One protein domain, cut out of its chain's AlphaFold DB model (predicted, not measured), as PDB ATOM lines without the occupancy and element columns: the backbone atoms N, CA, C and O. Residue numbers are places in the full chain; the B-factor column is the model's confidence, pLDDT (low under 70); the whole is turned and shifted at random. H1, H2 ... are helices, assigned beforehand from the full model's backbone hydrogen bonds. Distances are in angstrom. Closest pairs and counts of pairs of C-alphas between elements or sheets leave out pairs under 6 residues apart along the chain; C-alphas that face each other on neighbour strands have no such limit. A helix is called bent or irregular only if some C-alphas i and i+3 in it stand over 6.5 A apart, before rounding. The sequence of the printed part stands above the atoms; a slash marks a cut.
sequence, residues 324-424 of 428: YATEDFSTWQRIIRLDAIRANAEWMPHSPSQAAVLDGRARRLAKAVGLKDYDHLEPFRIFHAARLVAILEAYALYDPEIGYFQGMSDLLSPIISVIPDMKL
ATOM      1  N   TYR A 324     -30.206 -39.913 -47.303       51.03
ATOM      2  CA  TYR A 324     -30.121 -38.480 -46.997       51.03
ATOM      3  C   TYR A 324     -30.568 -38.195 -45.552       51.03
ATOM      4  O   TYR A 324     -29.771 -37.703 -44.760       51.03
ATOM      5  N   ALA A 325     -31.734 -38.705 -45.134       60.66
ATOM      6  CA  ALA A 325     -32.191 -38.586 -43.746       60.66
ATOM      7  C   ALA A 325     -31.239 -39.216 -42.700       60.66
ATOM      8  O   ALA A 325     -31.185 -38.747 -41.563       60.66
ATOM      9  N   THR A 326     -30.457 -40.255 -43.037       60.25
ATOM     10  CA  THR A 326     -29.424 -40.782 -42.116       60.25
ATOM     11  C   THR A 326     -28.141 -39.951 -42.084       60.25
ATOM     12  O   THR A 326     -27.472 -39.933 -41.049       60.25
ATOM     13  N   GLU A 327     -27.793 -39.254 -43.163       63.12
ATOM     14  CA  GLU A 327     -26.653 -38.329 -43.215       63.12
ATOM     15  C   GLU A 327     -26.976 -37.029 -42.456       63.12
ATOM     16  O   GLU A 327     -26.164 -36.572 -41.641       63.12
ATOM     17  N   ASP A 328     -28.206 -36.529 -42.601       81.81
ATOM     18  CA  ASP A 328     -28.767 -35.424 -41.817       81.81
ATOM     19  C   ASP A 328     -28.849 -35.785 -40.328       81.81
ATOM     20  O   ASP A 328     -28.265 -35.092 -39.492       81.81
ATOM     21  N   PHE A 329     -29.449 -36.932 -39.972       88.44
ATOM     22  CA  PHE A 329     -29.512 -37.381 -38.576       88.44
ATOM     23  C   PHE A 329     -28.127 -37.601 -37.955       88.44
ATOM     24  O   PHE A 329     -27.898 -37.222 -36.806       88.44
ATOM     25  N   SER A 330     -27.168 -38.151 -38.709       89.31
ATOM     26  CA  SER A 330     -25.777 -38.277 -38.247       89.31
ATOM     27  C   SER A 330     -25.130 -36.914 -37.990       89.31
ATOM     28  O   SER A 330     -24.260 -36.789 -37.128       89.31
ATOM     29  N   THR A 331     -25.547 -35.879 -38.717       90.62
ATOM     30  CA  THR A 331     -25.063 -34.507 -38.551       90.62
ATOM     31  C   THR A 331     -25.723 -33.833 -37.351       90.62
ATOM     32  O   THR A 331     -25.006 -33.354 -36.470       90.62
ATOM     33  N   TRP A 332     -27.052 -33.910 -37.220       92.62
ATOM     34  CA  TRP A 332     -27.776 -33.467 -36.025       92.62
ATOM     35  C   TRP A 332     -27.245 -34.144 -34.758       92.62
ATOM     36  O   TRP A 332     -26.967 -33.456 -33.784       92.62
ATOM     37  N   GLN A 333     -26.997 -35.457 -34.772       92.38
ATOM     38  CA  GLN A 333     -26.461 -36.199 -33.625       92.38
ATOM     39  C   GLN A 333     -25.090 -35.675 -33.152       92.38
ATOM     40  O   GLN A 333     -24.840 -35.628 -31.945       92.38
ATOM     41  N   ARG A 334     -24.210 -35.235 -34.066       91.69
ATOM     42  CA  ARG A 334     -22.935 -34.585 -33.697       91.69
ATOM     43  C   ARG A 334     -23.174 -33.219 -33.047       91.69
ATOM     44  O   ARG A 334     -22.595 -32.946 -31.997       91.69
ATOM     45  N   ILE A 335     -24.038 -32.390 -33.639       93.06
ATOM     46  CA  ILE A 335     -24.339 -31.037 -33.142       93.06
ATOM     47  C   ILE A 335     -25.023 -31.115 -31.768       93.06
ATOM     48  O   ILE A 335     -24.528 -30.529 -30.811       93.06
ATOM     49  N   ILE A 336     -26.075 -31.928 -31.634       94.56
ATOM     50  CA  ILE A 336     -26.817 -32.190 -30.389       94.56
ATOM     51  C   ILE A 336     -25.876 -32.559 -29.236       94.56
ATOM     52  O   ILE A 336     -26.033 -32.047 -28.128       94.56
ATOM     53  N   ARG A 337     -24.890 -33.437 -29.472       94.19
ATOM     54  CA  ARG A 337     -23.942 -33.878 -28.433       94.19
ATOM     55  C   ARG A 337     -22.965 -32.775 -28.017       94.19
ATOM     56  O   ARG A 337     -22.705 -32.636 -26.824       94.19
ATOM     57  N   LEU A 338     -22.474 -31.970 -28.961       93.62
ATOM     58  CA  LEU A 338     -21.611 -30.816 -28.670       93.62
ATOM     59  C   LEU A 338     -22.374 -29.700 -27.941       93.62
ATOM     60  O   LEU A 338     -21.884 -29.149 -26.954       93.62
ATOM     61  N   ASP A 339     -23.590 -29.393 -28.383       94.00
ATOM     62  CA  ASP A 339     -24.411 -28.331 -27.804       94.00
ATOM     63  C   ASP A 339     -24.987 -28.729 -26.437       94.00
ATOM     64  O   ASP A 339     -25.123 -27.875 -25.567       94.00
ATOM     65  N   ALA A 340     -25.244 -30.016 -26.179       92.88
ATOM     66  CA  ALA A 340     -25.636 -30.501 -24.854       92.88
ATOM     67  C   ALA A 340     -24.518 -30.376 -23.798       92.88
ATOM     68  O   ALA A 340     -24.815 -30.147 -22.627       92.88
ATOM     69  N   ILE A 341     -23.246 -30.490 -24.201       91.50
ATOM     70  CA  ILE A 341     -22.068 -30.245 -23.343       91.50
ATOM     71  C   ILE A 341     -21.927 -28.749 -23.024       91.50
ATOM     72  O   ILE A 341     -21.606 -28.377 -21.894       91.50
ATOM     73  N   ARG A 342     -22.200 -27.892 -24.015       89.88
ATOM     74  CA  ARG A 342     -22.137 -26.424 -23.904       89.88
ATOM     75  C   ARG A 342     -23.346 -25.802 -23.201       89.88
ATOM     76  O   ARG A 342     -23.235 -24.669 -22.738       89.88
ATOM     77  N   ALA A 343     -24.467 -26.522 -23.133       87.06
ATOM     78  CA  ALA A 343     -25.758 -26.019 -22.674       87.06
ATOM     79  C   ALA A 343     -25.676 -25.288 -21.327       87.06
ATOM     80  O   ALA A 343     -25.028 -25.730 -20.368       87.06
ATOM     81  N   ASN A 344     -26.380 -24.160 -21.249       77.94
ATOM     82  CA  ASN A 344     -26.330 -23.280 -20.093       77.94
ATOM     83  C   ASN A 344     -26.829 -23.980 -18.804       77.94
ATOM     84  O   ASN A 344     -27.845 -24.684 -18.806       77.94
ATOM     85  N   ALA A 345     -26.115 -23.752 -17.695       74.50
ATOM     86  CA  ALA A 345     -26.394 -24.298 -16.364       74.50
ATOM     87  C   ALA A 345     -26.917 -23.256 -15.351       74.50
ATOM     88  O   ALA A 345     -27.027 -23.558 -14.166       74.50
ATOM     89  N   GLU A 346     -27.298 -22.053 -15.792       78.44
ATOM     90  CA  GLU A 346     -27.966 -21.030 -14.960       78.44
ATOM     91  C   GLU A 346     -29.284 -21.512 -14.314       78.44
ATOM     92  O   GLU A 346     -29.786 -20.881 -13.387       78.44
ATOM     93  N   TRP A 347     -29.831 -22.662 -14.729       76.81
ATOM     94  CA  TRP A 347     -30.953 -23.323 -14.051       76.81
ATOM     95  C   TRP A 347     -30.585 -23.960 -12.698       76.81
ATOM     96  O   TRP A 347     -31.481 -24.243 -11.900       76.81
ATOM     97  N   MET A 348     -29.298 -24.192 -12.416       71.31
ATOM     98  CA  MET A 348     -28.822 -24.919 -11.228       71.31
ATOM     99  C   MET A 348     -29.345 -24.379  -9.882       71.31
ATOM    100  O   MET A 348     -29.837 -25.186  -9.089       71.31
ATOM    101  N   PRO A 349     -29.364 -23.052  -9.613       72.56
ATOM    102  CA  PRO A 349     -29.913 -22.497  -8.370       72.56
ATOM    103  C   PRO A 349     -31.423 -22.722  -8.188       72.56
ATOM    104  O   PRO A 349     -31.985 -22.361  -7.156       72.56
ATOM    105  N   HIS A 350     -32.110 -23.266  -9.196       69.56
ATOM    106  CA  HIS A 350     -33.551 -23.508  -9.193       69.56
ATOM    107  C   HIS A 350     -33.923 -24.995  -9.112       69.56
ATOM    108  O   HIS A 350     -35.108 -25.295  -8.973       69.56
ATOM    109  N   SER A 351     -32.950 -25.918  -9.166       70.38
ATOM    110  CA  SER A 351     -33.203 -27.364  -9.071       70.38
ATOM    111  C   SER A 351     -32.123 -28.151  -8.293       70.38
ATOM    112  O   SER A 351     -31.492 -29.054  -8.848       70.38
ATOM    113  N   PRO A 352     -31.902 -27.878  -6.984       65.44
ATOM    114  CA  PRO A 352     -30.878 -28.579  -6.193       65.44
ATOM    115  C   PRO A 352     -31.075 -30.103  -6.117       65.44
ATOM    116  O   PRO A 352     -30.110 -30.855  -6.038       65.44
ATOM    117  N   SER A 353     -32.318 -30.586  -6.204       67.00
ATOM    118  CA  SER A 353     -32.628 -32.021  -6.226       67.00
ATOM    119  C   SER A 353     -32.215 -32.728  -7.525       67.00
ATOM    120  O   SER A 353     -32.085 -33.950  -7.520       67.00
ATOM    121  N   GLN A 354     -31.964 -31.994  -8.618       66.25
ATOM    122  CA  GLN A 354     -31.317 -32.532  -9.823       66.25
ATOM    123  C   GLN A 354     -29.787 -32.355  -9.812       66.25
ATOM    124  O   GLN A 354     -29.104 -32.981 -10.618       66.25
ATOM    125  N   ALA A 355     -29.234 -31.565  -8.883       67.00
ATOM    126  CA  ALA A 355     -27.788 -31.457  -8.668       67.00
ATOM    127  C   ALA A 355     -27.214 -32.651  -7.878       67.00
ATOM    128  O   ALA A 355     -26.071 -33.042  -8.097       67.00
ATOM    129  N   ALA A 356     -28.012 -33.263  -6.994       77.00
ATOM    130  CA  ALA A 356     -27.627 -34.382  -6.123       77.00
ATOM    131  C   ALA A 356     -27.511 -35.748  -6.849       77.00
ATOM    132  O   ALA A 356     -27.956 -36.781  -6.345       77.00
ATOM    133  N   VAL A 357     -26.958 -35.771  -8.064       80.88
ATOM    134  CA  VAL A 357     -26.862 -36.975  -8.902       80.88
ATOM    135  C   VAL A 357     -25.519 -37.673  -8.714       80.88
ATOM    136  O   VAL A 357     -24.463 -37.096  -8.949       80.88
ATOM    137  N   LEU A 358     -25.577 -38.958  -8.356       85.56
ATOM    138  CA  LEU A 358     -24.407 -39.832  -8.251       85.56
ATOM    139  C   LEU A 358     -23.658 -39.927  -9.592       85.56
ATOM    140  O   LEU A 358     -24.258 -40.267 -10.616       85.56
ATOM    141  N   ASP A 359     -22.338 -39.731  -9.568       87.44
ATOM    142  CA  ASP A 359     -21.449 -39.812 -10.741       87.44
ATOM    143  C   ASP A 359     -21.655 -41.102 -11.555       87.44
ATOM    144  O   ASP A 359     -21.906 -41.056 -12.761       87.44
ATOM    145  N   GLY A 360     -21.706 -42.255 -10.880       88.75
ATOM    146  CA  GLY A 360     -21.949 -43.542 -11.529       88.75
ATOM    147  C   GLY A 360     -23.297 -43.644 -12.260       88.75
ATOM    148  O   GLY A 360     -23.443 -44.490 -13.139       88.75
ATOM    149  N   ARG A 361     -24.300 -42.808 -11.949       89.06
ATOM    150  CA  ARG A 361     -25.534 -42.681 -12.753       89.06
ATOM    151  C   ARG A 361     -25.314 -41.755 -13.948       89.06
ATOM    152  O   ARG A 361     -25.705 -42.113 -15.056       89.06
ATOM    153  N   ALA A 362     -24.666 -40.610 -13.736       91.00
ATOM    154  CA  ALA A 362     -24.349 -39.650 -14.790       91.00
ATOM    155  C   ALA A 362     -23.515 -40.288 -15.916       91.00
ATOM    156  O   ALA A 362     -23.916 -40.248 -17.077       91.00
ATOM    157  N   ARG A 363     -22.413 -40.974 -15.572       92.75
ATOM    158  CA  ARG A 363     -21.537 -41.648 -16.546       92.75
ATOM    159  C   ARG A 363     -22.213 -42.822 -17.252       92.75
ATOM    160  O   ARG A 363     -21.954 -43.029 -18.434       92.75
ATOM    161  N   ARG A 364     -23.098 -43.575 -16.580       92.19
ATOM    162  CA  ARG A 364     -23.904 -44.625 -17.240       92.19
ATOM    163  C   ARG A 364     -24.828 -44.028 -18.302       92.19
ATOM    164  O   ARG A 364     -24.847 -44.531 -19.421       92.19
ATOM    165  N   LEU A 365     -25.520 -42.929 -17.991       90.69
ATOM    166  CA  LEU A 365     -26.410 -42.267 -18.947       90.69
ATOM    167  C   LEU A 365     -25.638 -41.631 -20.118       90.69
ATOM    168  O   LEU A 365     -26.031 -41.805 -21.268       90.69
ATOM    169  N   ALA A 366     -24.508 -40.970 -19.849       92.75
ATOM    170  CA  ALA A 366     -23.638 -40.399 -20.880       92.75
ATOM    171  C   ALA A 366     -23.105 -41.459 -21.862       92.75
ATOM    172  O   ALA A 366     -23.164 -41.259 -23.076       92.75
ATOM    173  N   LYS A 367     -22.675 -42.623 -21.353       91.62
ATOM    174  CA  LYS A 367     -22.279 -43.773 -22.185       91.62
ATOM    175  C   LYS A 367     -23.453 -44.321 -23.005       91.62
ATOM    176  O   LYS A 367     -23.280 -44.583 -24.192       91.62
ATOM    177  N   ALA A 368     -24.645 -44.440 -22.416       89.88
ATOM    178  CA  ALA A 368     -25.839 -44.950 -23.100       89.88
ATOM    179  C   ALA A 368     -26.310 -44.067 -24.275       89.88
ATOM    180  O   ALA A 368     -26.875 -44.587 -25.237       89.88
ATOM    181  N   VAL A 369     -26.053 -42.754 -24.234       91.00
ATOM    182  CA  VAL A 369     -26.347 -41.822 -25.343       91.00
ATOM    183  C   VAL A 369     -25.147 -41.545 -26.259       91.00
ATOM    184  O   VAL A 369     -25.229 -40.683 -27.129       91.00
ATOM    185  N   GLY A 370     -24.021 -42.243 -26.079       89.50
ATOM    186  CA  GLY A 370     -22.820 -42.054 -26.902       89.50
ATOM    187  C   GLY A 370     -22.190 -40.658 -26.794       89.50
ATOM    188  O   GLY A 370     -21.605 -40.175 -27.770       89.50
ATOM    189  N   LEU A 371     -22.328 -40.001 -25.637       91.56
ATOM    190  CA  LEU A 371     -21.639 -38.746 -25.335       91.56
ATOM    191  C   LEU A 371     -20.118 -38.989 -25.283       91.56
ATOM    192  O   LEU A 371     -19.667 -40.089 -24.960       91.56
ATOM    193  N   LYS A 372     -19.328 -37.960 -25.592       90.69
ATOM    194  CA  LYS A 372     -17.859 -37.969 -25.521       90.69
ATOM    195  C   LYS A 372     -17.360 -36.722 -24.795       90.69
ATOM    196  O   LYS A 372     -18.157 -35.835 -24.505       90.69
ATOM    197  N   ASP A 373     -16.067 -36.691 -24.482       89.38
ATOM    198  CA  ASP A 373     -15.324 -35.500 -24.039       89.38
ATOM    199  C   ASP A 373     -15.868 -34.821 -22.761       89.38
ATOM    200  O   ASP A 373     -15.529 -33.682 -22.448       89.38
ATOM    201  N   TYR A 374     -16.696 -35.534 -21.992       90.19
ATOM    202  CA  TYR A 374     -17.449 -35.013 -20.850       90.19
ATOM    203  C   TYR A 374     -16.739 -35.195 -19.499       90.19
ATOM    204  O   TYR A 374     -17.263 -34.758 -18.480       90.19
ATOM    205  N   ASP A 375     -15.566 -35.833 -19.451       88.06
ATOM    206  CA  ASP A 375     -14.885 -36.170 -18.189       88.06
ATOM    207  C   ASP A 375     -14.383 -34.947 -17.397       88.06
ATOM    208  O   ASP A 375     -14.122 -35.063 -16.203       88.06
ATOM    209  N   HIS A 376     -14.314 -33.774 -18.039       89.44
ATOM    210  CA  HIS A 376     -14.014 -32.481 -17.413       89.44
ATOM    211  C   HIS A 376     -15.245 -31.791 -16.782       89.44
ATOM    212  O   HIS A 376     -15.126 -30.685 -16.254       89.44
ATOM    213  N   LEU A 377     -16.438 -32.390 -16.885       89.44
ATOM    214  CA  LEU A 377     -17.687 -31.832 -16.372       89.44
ATOM    215  C   LEU A 377     -18.088 -32.443 -15.026       89.44
ATOM    216  O   LEU A 377     -17.916 -33.631 -14.770       89.44
ATOM    217  N   GLU A 378     -18.756 -31.630 -14.211       90.50
ATOM    218  CA  GLU A 378     -19.415 -32.079 -12.984       90.50
ATOM    219  C   GLU A 378     -20.489 -33.160 -13.241       90.50
ATOM    220  O   GLU A 378     -21.224 -33.063 -14.233       90.50
ATOM    221  N   PRO A 379     -20.696 -34.130 -12.325       89.94
ATOM    222  CA  PRO A 379     -21.692 -35.199 -12.465       89.94
ATOM    223  C   PRO A 379     -23.099 -34.732 -12.863       89.94
ATOM    224  O   PRO A 379     -23.740 -35.339 -13.724       89.94
ATOM    225  N   PHE A 380     -23.580 -33.623 -12.294       87.31
ATOM    226  CA  PHE A 380     -24.892 -33.067 -12.633       87.31
ATOM    227  C   PHE A 380     -24.943 -32.479 -14.054       87.31
ATOM    228  O   PHE A 380     -25.976 -32.580 -14.716       87.31
ATOM    229  N   ARG A 381     -23.832 -31.922 -14.563       90.25
ATOM    230  CA  ARG A 381     -23.720 -31.452 -15.955       90.25
ATOM    231  C   ARG A 381     -23.693 -32.628 -16.922       90.25
ATOM    232  O   ARG A 381     -24.449 -32.606 -17.885       90.25
ATOM    233  N   ILE A 382     -22.898 -33.664 -16.634       92.06
ATOM    234  CA  ILE A 382     -22.853 -34.910 -17.420       92.06
ATOM    235  C   ILE A 382     -24.264 -35.512 -17.532       92.06
ATOM    236  O   ILE A 382     -24.728 -35.834 -18.626       92.06
ATOM    237  N   PHE A 383     -24.974 -35.617 -16.406       90.88
ATOM    238  CA  PHE A 383     -26.340 -36.136 -16.354       90.88
ATOM    239  C   PHE A 383     -27.329 -35.281 -17.159       90.88
ATOM    240  O   PHE A 383     -28.118 -35.821 -17.933       90.88
ATOM    241  N   HIS A 384     -27.281 -33.953 -17.019       91.25
ATOM    242  CA  HIS A 384     -28.165 -33.040 -17.751       91.25
ATOM    243  C   HIS A 384     -27.902 -33.044 -19.261       91.25
ATOM    244  O   HIS A 384     -28.843 -33.168 -20.044       91.25
ATOM    245  N   ALA A 385     -26.631 -32.999 -19.670       93.06
ATOM    246  CA  ALA A 385     -26.216 -33.120 -21.064       93.06
ATOM    247  C   ALA A 385     -26.716 -34.437 -21.676       93.06
ATOM    248  O   ALA A 385     -27.314 -34.441 -22.749       93.06
ATOM    249  N   ALA A 386     -26.570 -35.558 -20.966       93.06
ATOM    250  CA  ALA A 386     -27.037 -36.845 -21.463       93.06
ATOM    251  C   ALA A 386     -28.576 -36.924 -21.595       93.06
ATOM    252  O   ALA A 386     -29.077 -37.551 -22.528       93.06
ATOM    253  N   ARG A 387     -29.341 -36.236 -20.732       92.62
ATOM    254  CA  ARG A 387     -30.810 -36.101 -20.862       92.62
ATOM    255  C   ARG A 387     -31.217 -35.221 -22.046       92.62
ATOM    256  O   ARG A 387     -32.166 -35.567 -22.747       92.62
ATOM    257  N   LEU A 388     -30.491 -34.124 -22.286       93.69
ATOM    258  CA  LEU A 388     -30.655 -33.278 -23.472       93.69
ATOM    259  C   LEU A 388     -30.447 -34.098 -24.751       93.69
ATOM    260  O   LEU A 388     -31.346 -34.138 -25.587       93.69
ATOM    261  N   VAL A 389     -29.326 -34.821 -24.866       94.50
ATOM    262  CA  VAL A 389     -29.057 -35.706 -26.015       94.50
ATOM    263  C   VAL A 389     -30.155 -36.757 -26.173       94.50
ATOM    264  O   VAL A 389     -30.676 -36.917 -27.273       94.50
ATOM    265  N   ALA A 390     -30.564 -37.428 -25.088       93.75
ATOM    266  CA  ALA A 390     -31.574 -38.484 -25.158       93.75
ATOM    267  C   ALA A 390     -32.889 -38.016 -25.812       93.75
ATOM    268  O   ALA A 390     -33.443 -38.726 -26.656       93.75
ATOM    269  N   ILE A 391     -33.360 -36.821 -25.437       93.62
ATOM    270  CA  ILE A 391     -34.615 -36.238 -25.928       93.62
ATOM    271  C   ILE A 391     -34.445 -35.607 -27.316       93.62
ATOM    272  O   ILE A 391     -35.309 -35.805 -28.167       93.62
ATOM    273  N   LEU A 392     -33.345 -34.895 -27.575       94.44
ATOM    274  CA  LEU A 392     -33.109 -34.226 -28.862       94.44
ATOM    275  C   LEU A 392     -32.850 -35.223 -30.001       94.44
ATOM    276  O   LEU A 392     -33.400 -35.044 -31.083       94.44
ATOM    277  N   GLU A 393     -32.105 -36.310 -29.756       93.25
ATOM    278  CA  GLU A 393     -31.977 -37.412 -30.725       93.25
ATOM    279  C   GLU A 393     -33.349 -38.031 -31.047       93.25
ATOM    280  O   GLU A 393     -33.652 -38.308 -32.204       93.25
ATOM    281  N   ALA A 394     -34.198 -38.227 -30.031       93.25
ATOM    282  CA  ALA A 394     -35.524 -38.811 -30.221       93.25
ATOM    283  C   ALA A 394     -36.482 -37.876 -30.975       93.25
ATOM    284  O   ALA A 394     -37.307 -38.362 -31.745       93.25
ATOM    285  N   TYR A 395     -36.368 -36.559 -30.770       93.25
ATOM    286  CA  TYR A 395     -37.130 -35.560 -31.520       93.25
ATOM    287  C   TYR A 395     -36.704 -35.516 -32.993       93.25
ATOM    288  O   TYR A 395     -37.558 -35.621 -33.865       93.25
ATOM    289  N   ALA A 396     -35.399 -35.485 -33.274       92.56
ATOM    290  CA  ALA A 396     -34.876 -35.435 -34.642       92.56
ATOM    291  C   ALA A 396     -35.149 -36.714 -35.474       92.56
ATOM    292  O   ALA A 396     -34.993 -36.696 -36.692       92.56
ATOM    293  N   LEU A 397     -35.570 -37.824 -34.842       90.75
ATOM    294  CA  LEU A 397     -36.143 -38.999 -35.527       90.75
ATOM    295  C   LEU A 397     -37.676 -39.005 -35.603       90.75
ATOM    296  O   LEU A 397     -38.237 -39.760 -36.395       90.75
ATOM    297  N   TYR A 398     -38.356 -38.251 -34.740       90.44
ATOM    298  CA  TYR A 398     -39.814 -38.117 -34.752       90.44
ATOM    299  C   TYR A 398     -40.269 -37.132 -35.835       90.44
ATOM    300  O   TYR A 398     -41.274 -37.370 -36.500       90.44
ATOM    301  N   ASP A 399     -39.503 -36.060 -36.018       89.88
ATOM    302  CA  ASP A 399     -39.763 -34.968 -36.948       89.88
ATOM    303  C   ASP A 399     -38.472 -34.645 -37.727       89.88
ATOM    304  O   ASP A 399     -37.677 -33.808 -37.293       89.88
ATOM    305  N   PRO A 400     -38.207 -35.349 -38.845       88.25
ATOM    306  CA  PRO A 400     -37.035 -35.112 -39.683       88.25
ATOM    307  C   PRO A 400     -37.222 -33.948 -40.673       88.25
ATOM    308  O   PRO A 400     -36.274 -33.610 -41.374       88.25
ATOM    309  N   GLU A 401     -38.411 -33.339 -40.761       87.94
ATOM    310  CA  GLU A 401     -38.624 -32.129 -41.571       87.94
ATOM    311  C   GLU A 401     -38.127 -30.881 -40.823       87.94
ATOM    312  O   GLU A 401     -37.562 -29.976 -41.438       87.94
ATOM    313  N   ILE A 402     -38.271 -30.858 -39.490       89.19
ATOM    314  CA  ILE A 402     -37.669 -29.842 -38.614       89.19
ATOM    315  C   ILE A 402     -36.265 -30.266 -38.144       89.19
ATOM    316  O   ILE A 402     -35.347 -29.447 -38.129       89.19
ATOM    317  N   GLY A 403     -36.056 -31.532 -37.771       89.31
ATOM    318  CA  GLY A 403     -34.743 -32.062 -37.393       89.31
ATOM    319  C   GLY A 403     -34.155 -31.418 -36.127       89.31
ATOM    320  O   GLY A 403     -34.730 -31.510 -35.040       89.31
ATOM    321  N   TYR A 404     -32.979 -30.790 -36.244       92.38
ATOM    322  CA  TYR A 404     -32.352 -30.030 -35.155       92.38
ATOM    323  C   TYR A 404     -31.756 -28.700 -35.625       92.38
ATOM    324  O   TYR A 404     -30.936 -28.661 -36.544       92.38
ATOM    325  N   PHE A 405     -32.073 -27.631 -34.890       89.62
ATOM    326  CA  PHE A 405     -31.510 -26.294 -35.059       89.62
ATOM    327  C   PHE A 405     -30.770 -25.819 -33.799       89.62
ATOM    328  O   PHE A 405     -31.118 -26.164 -32.664       89.62
ATOM    329  N   GLN A 406     -29.751 -24.983 -34.006       86.44
ATOM    330  CA  GLN A 406     -28.920 -24.423 -32.939       86.44
ATOM    331  C   GLN A 406     -29.771 -23.691 -31.882       86.44
ATOM    332  O   GLN A 406     -30.674 -22.923 -32.209       86.44
ATOM    333  N   GLY A 407     -29.466 -23.920 -30.602       88.44
ATOM    334  CA  GLY A 407     -30.172 -23.305 -29.470       88.44
ATOM    335  C   GLY A 407     -31.400 -24.079 -28.970       88.44
ATOM    336  O   GLY A 407     -31.902 -23.778 -27.887       88.44
ATOM    337  N   MET A 408     -31.848 -25.136 -29.661       92.19
ATOM    338  CA  MET A 408     -32.869 -26.052 -29.117       92.19
ATOM    339  C   MET A 408     -32.416 -26.722 -27.808       92.19
ATOM    340  O   MET A 408     -33.241 -27.014 -26.943       92.19
ATOM    341  N   SER A 409     -31.106 -26.915 -27.625       92.56
ATOM    342  CA  SER A 409     -30.484 -27.350 -26.366       92.56
ATOM    343  C   SER A 409     -30.737 -26.366 -25.219       92.56
ATOM    344  O   SER A 409     -31.198 -26.774 -24.154       92.56
ATOM    345  N   ASP A 410     -30.495 -25.072 -25.435       90.75
ATOM    346  CA  ASP A 410     -30.683 -24.027 -24.423       90.75
ATOM    347  C   ASP A 410     -32.162 -23.732 -24.137       90.75
ATOM    348  O   ASP A 410     -32.509 -23.437 -22.995       90.75
ATOM    349  N   LEU A 411     -33.054 -23.891 -25.124       90.06
ATOM    350  CA  LEU A 411     -34.509 -23.844 -24.918       90.06
ATOM    351  C   LEU A 411     -35.012 -25.021 -24.062       90.06
ATOM    352  O   LEU A 411     -35.867 -24.846 -23.192       90.06
ATOM    353  N   LEU A 412     -34.476 -26.223 -24.290       90.56
ATOM    354  CA  LEU A 412     -34.882 -27.451 -23.602       90.56
ATOM    355  C   LEU A 412     -34.220 -27.614 -22.218       90.56
ATOM    356  O   LEU A 412     -34.806 -28.223 -21.321       90.56
ATOM    357  N   SER A 413     -33.036 -27.031 -22.005       89.81
ATOM    358  CA  SER A 413     -32.279 -27.059 -20.742       89.81
ATOM    359  C   SER A 413     -33.107 -26.644 -19.502       89.81
ATOM    360  O   SER A 413     -33.220 -27.448 -18.569       89.81
ATOM    361  N   PRO A 414     -33.784 -25.473 -19.462       86.94
ATOM    362  CA  PRO A 414     -34.643 -25.084 -18.339       86.94
ATOM    363  C   PRO A 414     -35.947 -25.898 -18.240       86.94
ATOM    364  O   PRO A 414     -36.620 -25.843 -17.210       86.94
ATOM    365  N   ILE A 415     -36.324 -26.649 -19.283       87.12
ATOM    366  CA  ILE A 415     -37.496 -27.535 -19.261       87.12
ATOM    367  C   ILE A 415     -37.142 -28.855 -18.556       87.12
ATOM    368  O   ILE A 415     -37.825 -29.281 -17.621       87.12
ATOM    369  N   ILE A 416     -36.021 -29.463 -18.951       87.19
ATOM    370  CA  ILE A 416     -35.492 -30.717 -18.391       87.19
ATOM    371  C   ILE A 416     -35.098 -30.575 -16.911       87.19
ATOM    372  O   ILE A 416     -35.337 -31.494 -16.119       87.19
ATOM    373  N   SER A 417     -34.563 -29.419 -16.503       82.50
ATOM    374  CA  SER A 417     -34.168 -29.165 -15.107       82.50
ATOM    375  C   SER A 417     -35.340 -29.104 -14.119       82.50
ATOM    376  O   SER A 417     -35.145 -29.205 -12.909       82.50
ATOM    377  N   VAL A 418     -36.571 -28.973 -14.618       81.06
ATOM    378  CA  VAL A 418     -37.797 -28.867 -13.815       81.06
ATOM    379  C   VAL A 418     -38.641 -30.145 -13.875       81.06
ATOM    380  O   VAL A 418     -39.361 -30.446 -12.924       81.06
ATOM    381  N   ILE A 419     -38.545 -30.931 -14.952       78.50
ATOM    382  CA  ILE A 419     -39.240 -32.220 -15.081       78.50
ATOM    383  C   ILE A 419     -38.346 -33.334 -14.493       78.50
ATOM    384  O   ILE A 419     -37.296 -33.645 -15.064       78.50
ATOM    385  N   PRO A 420     -38.719 -33.949 -13.350       66.88
ATOM    386  CA  PRO A 420     -37.874 -34.917 -12.664       66.88
ATOM    387  C   PRO A 420     -37.862 -36.269 -13.375       66.88
ATOM    388  O   PRO A 420     -38.857 -36.720 -13.949       66.88
ATOM    389  N   ASP A 421     -36.725 -36.949 -13.269       58.47
ATOM    390  CA  ASP A 421     -36.408 -38.106 -14.102       58.47
ATOM    391  C   ASP A 421     -37.338 -39.311 -13.896       58.47
ATOM    392  O   ASP A 421     -37.583 -40.042 -14.846       58.47
ATOM    393  N   MET A 422     -37.968 -39.470 -12.724       45.31
ATOM    394  CA  MET A 422     -38.977 -40.520 -12.476       45.31
ATOM    395  C   MET A 422     -40.207 -40.456 -13.405       45.31
ATOM    396  O   MET A 422     -40.941 -41.437 -13.524       45.31
ATOM    397  N   LYS A 423     -40.456 -39.333 -14.097       47.88
ATOM    398  CA  LYS A 423     -41.502 -39.266 -15.136       47.88
ATOM    399  C   LYS A 423     -41.021 -39.804 -16.497       47.88
ATOM    400  O   LYS A 423     -41.856 -40.219 -17.304       47.88
ATOM    401  N   LEU A 424     -39.705 -39.870 -16.716       48.09
ATOM    402  CA  LEU A 424     -39.029 -40.230 -17.972       48.09
ATOM    403  C   LEU A 424     -38.308 -41.594 -17.927       48.09
ATOM    404  O   LEU A 424     -38.182 -42.242 -18.960       48.09
TER     405      LEU A 424
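AT A GLANCE: This is residues 324 to 424 of the 428 residues of the protein "Ypt/Rab-GAP domain of gyp1p superfamily protein isoform 2" of Hibiscus syriacus (UniProt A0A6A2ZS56). A long helix, H4, forms the core, with H1 and H3 packed nearly alongside, H5 crossing steeply, and tiny H2 near one end. The printed part has 101 residues with five named helices, H1 to H5 in chain order: all helix. It is compact, radius of gyration of the C-alphas 13.2 A, and elongated, spanning 41 by 23 by 23 A.

IN THESE COORDINATES: H4, residues 379 to 398, 28.9 A long, begins at C-alpha 379 (-21.692, -35.199, -12.465). H1, residues 324 to 342, 27.2 A long, begins at C-alpha 324 (-30.121, -38.480, -46.997). H2 is residues 352 to 355, H3 359 to 368, H5 408 to 416; H5 is only just irregular, C-alphas 411 and 414 being 6.7 A apart.

HOW THE PARTS SIT: H4, the hub, touches H1 at a shallow tilt of 22 degrees, opposite ways; closest C-alphas Ala 340 and Ala 385, 4.6 A. H3 touches H4 residues 379 to 387 alone; closest C-alphas Ala 362 and Phe 383, 4.3 A. H5 touches H4 residues 384 to 392 alone, at a steep tilt of 63 degrees; closest C-alphas Leu 388 and Ser 409, 6.6 A. O i to N i+4 pairs are within hydrogen-bond range throughout H1 and H4, 5 of 6 in H3, 3 of 5 in H5; H2 is too short.

THE WHOLE: The printed part has no cut and no long link. pLDDT is under 70 at residues 324 to 327, 350, 352 to 355 and 420 to 424.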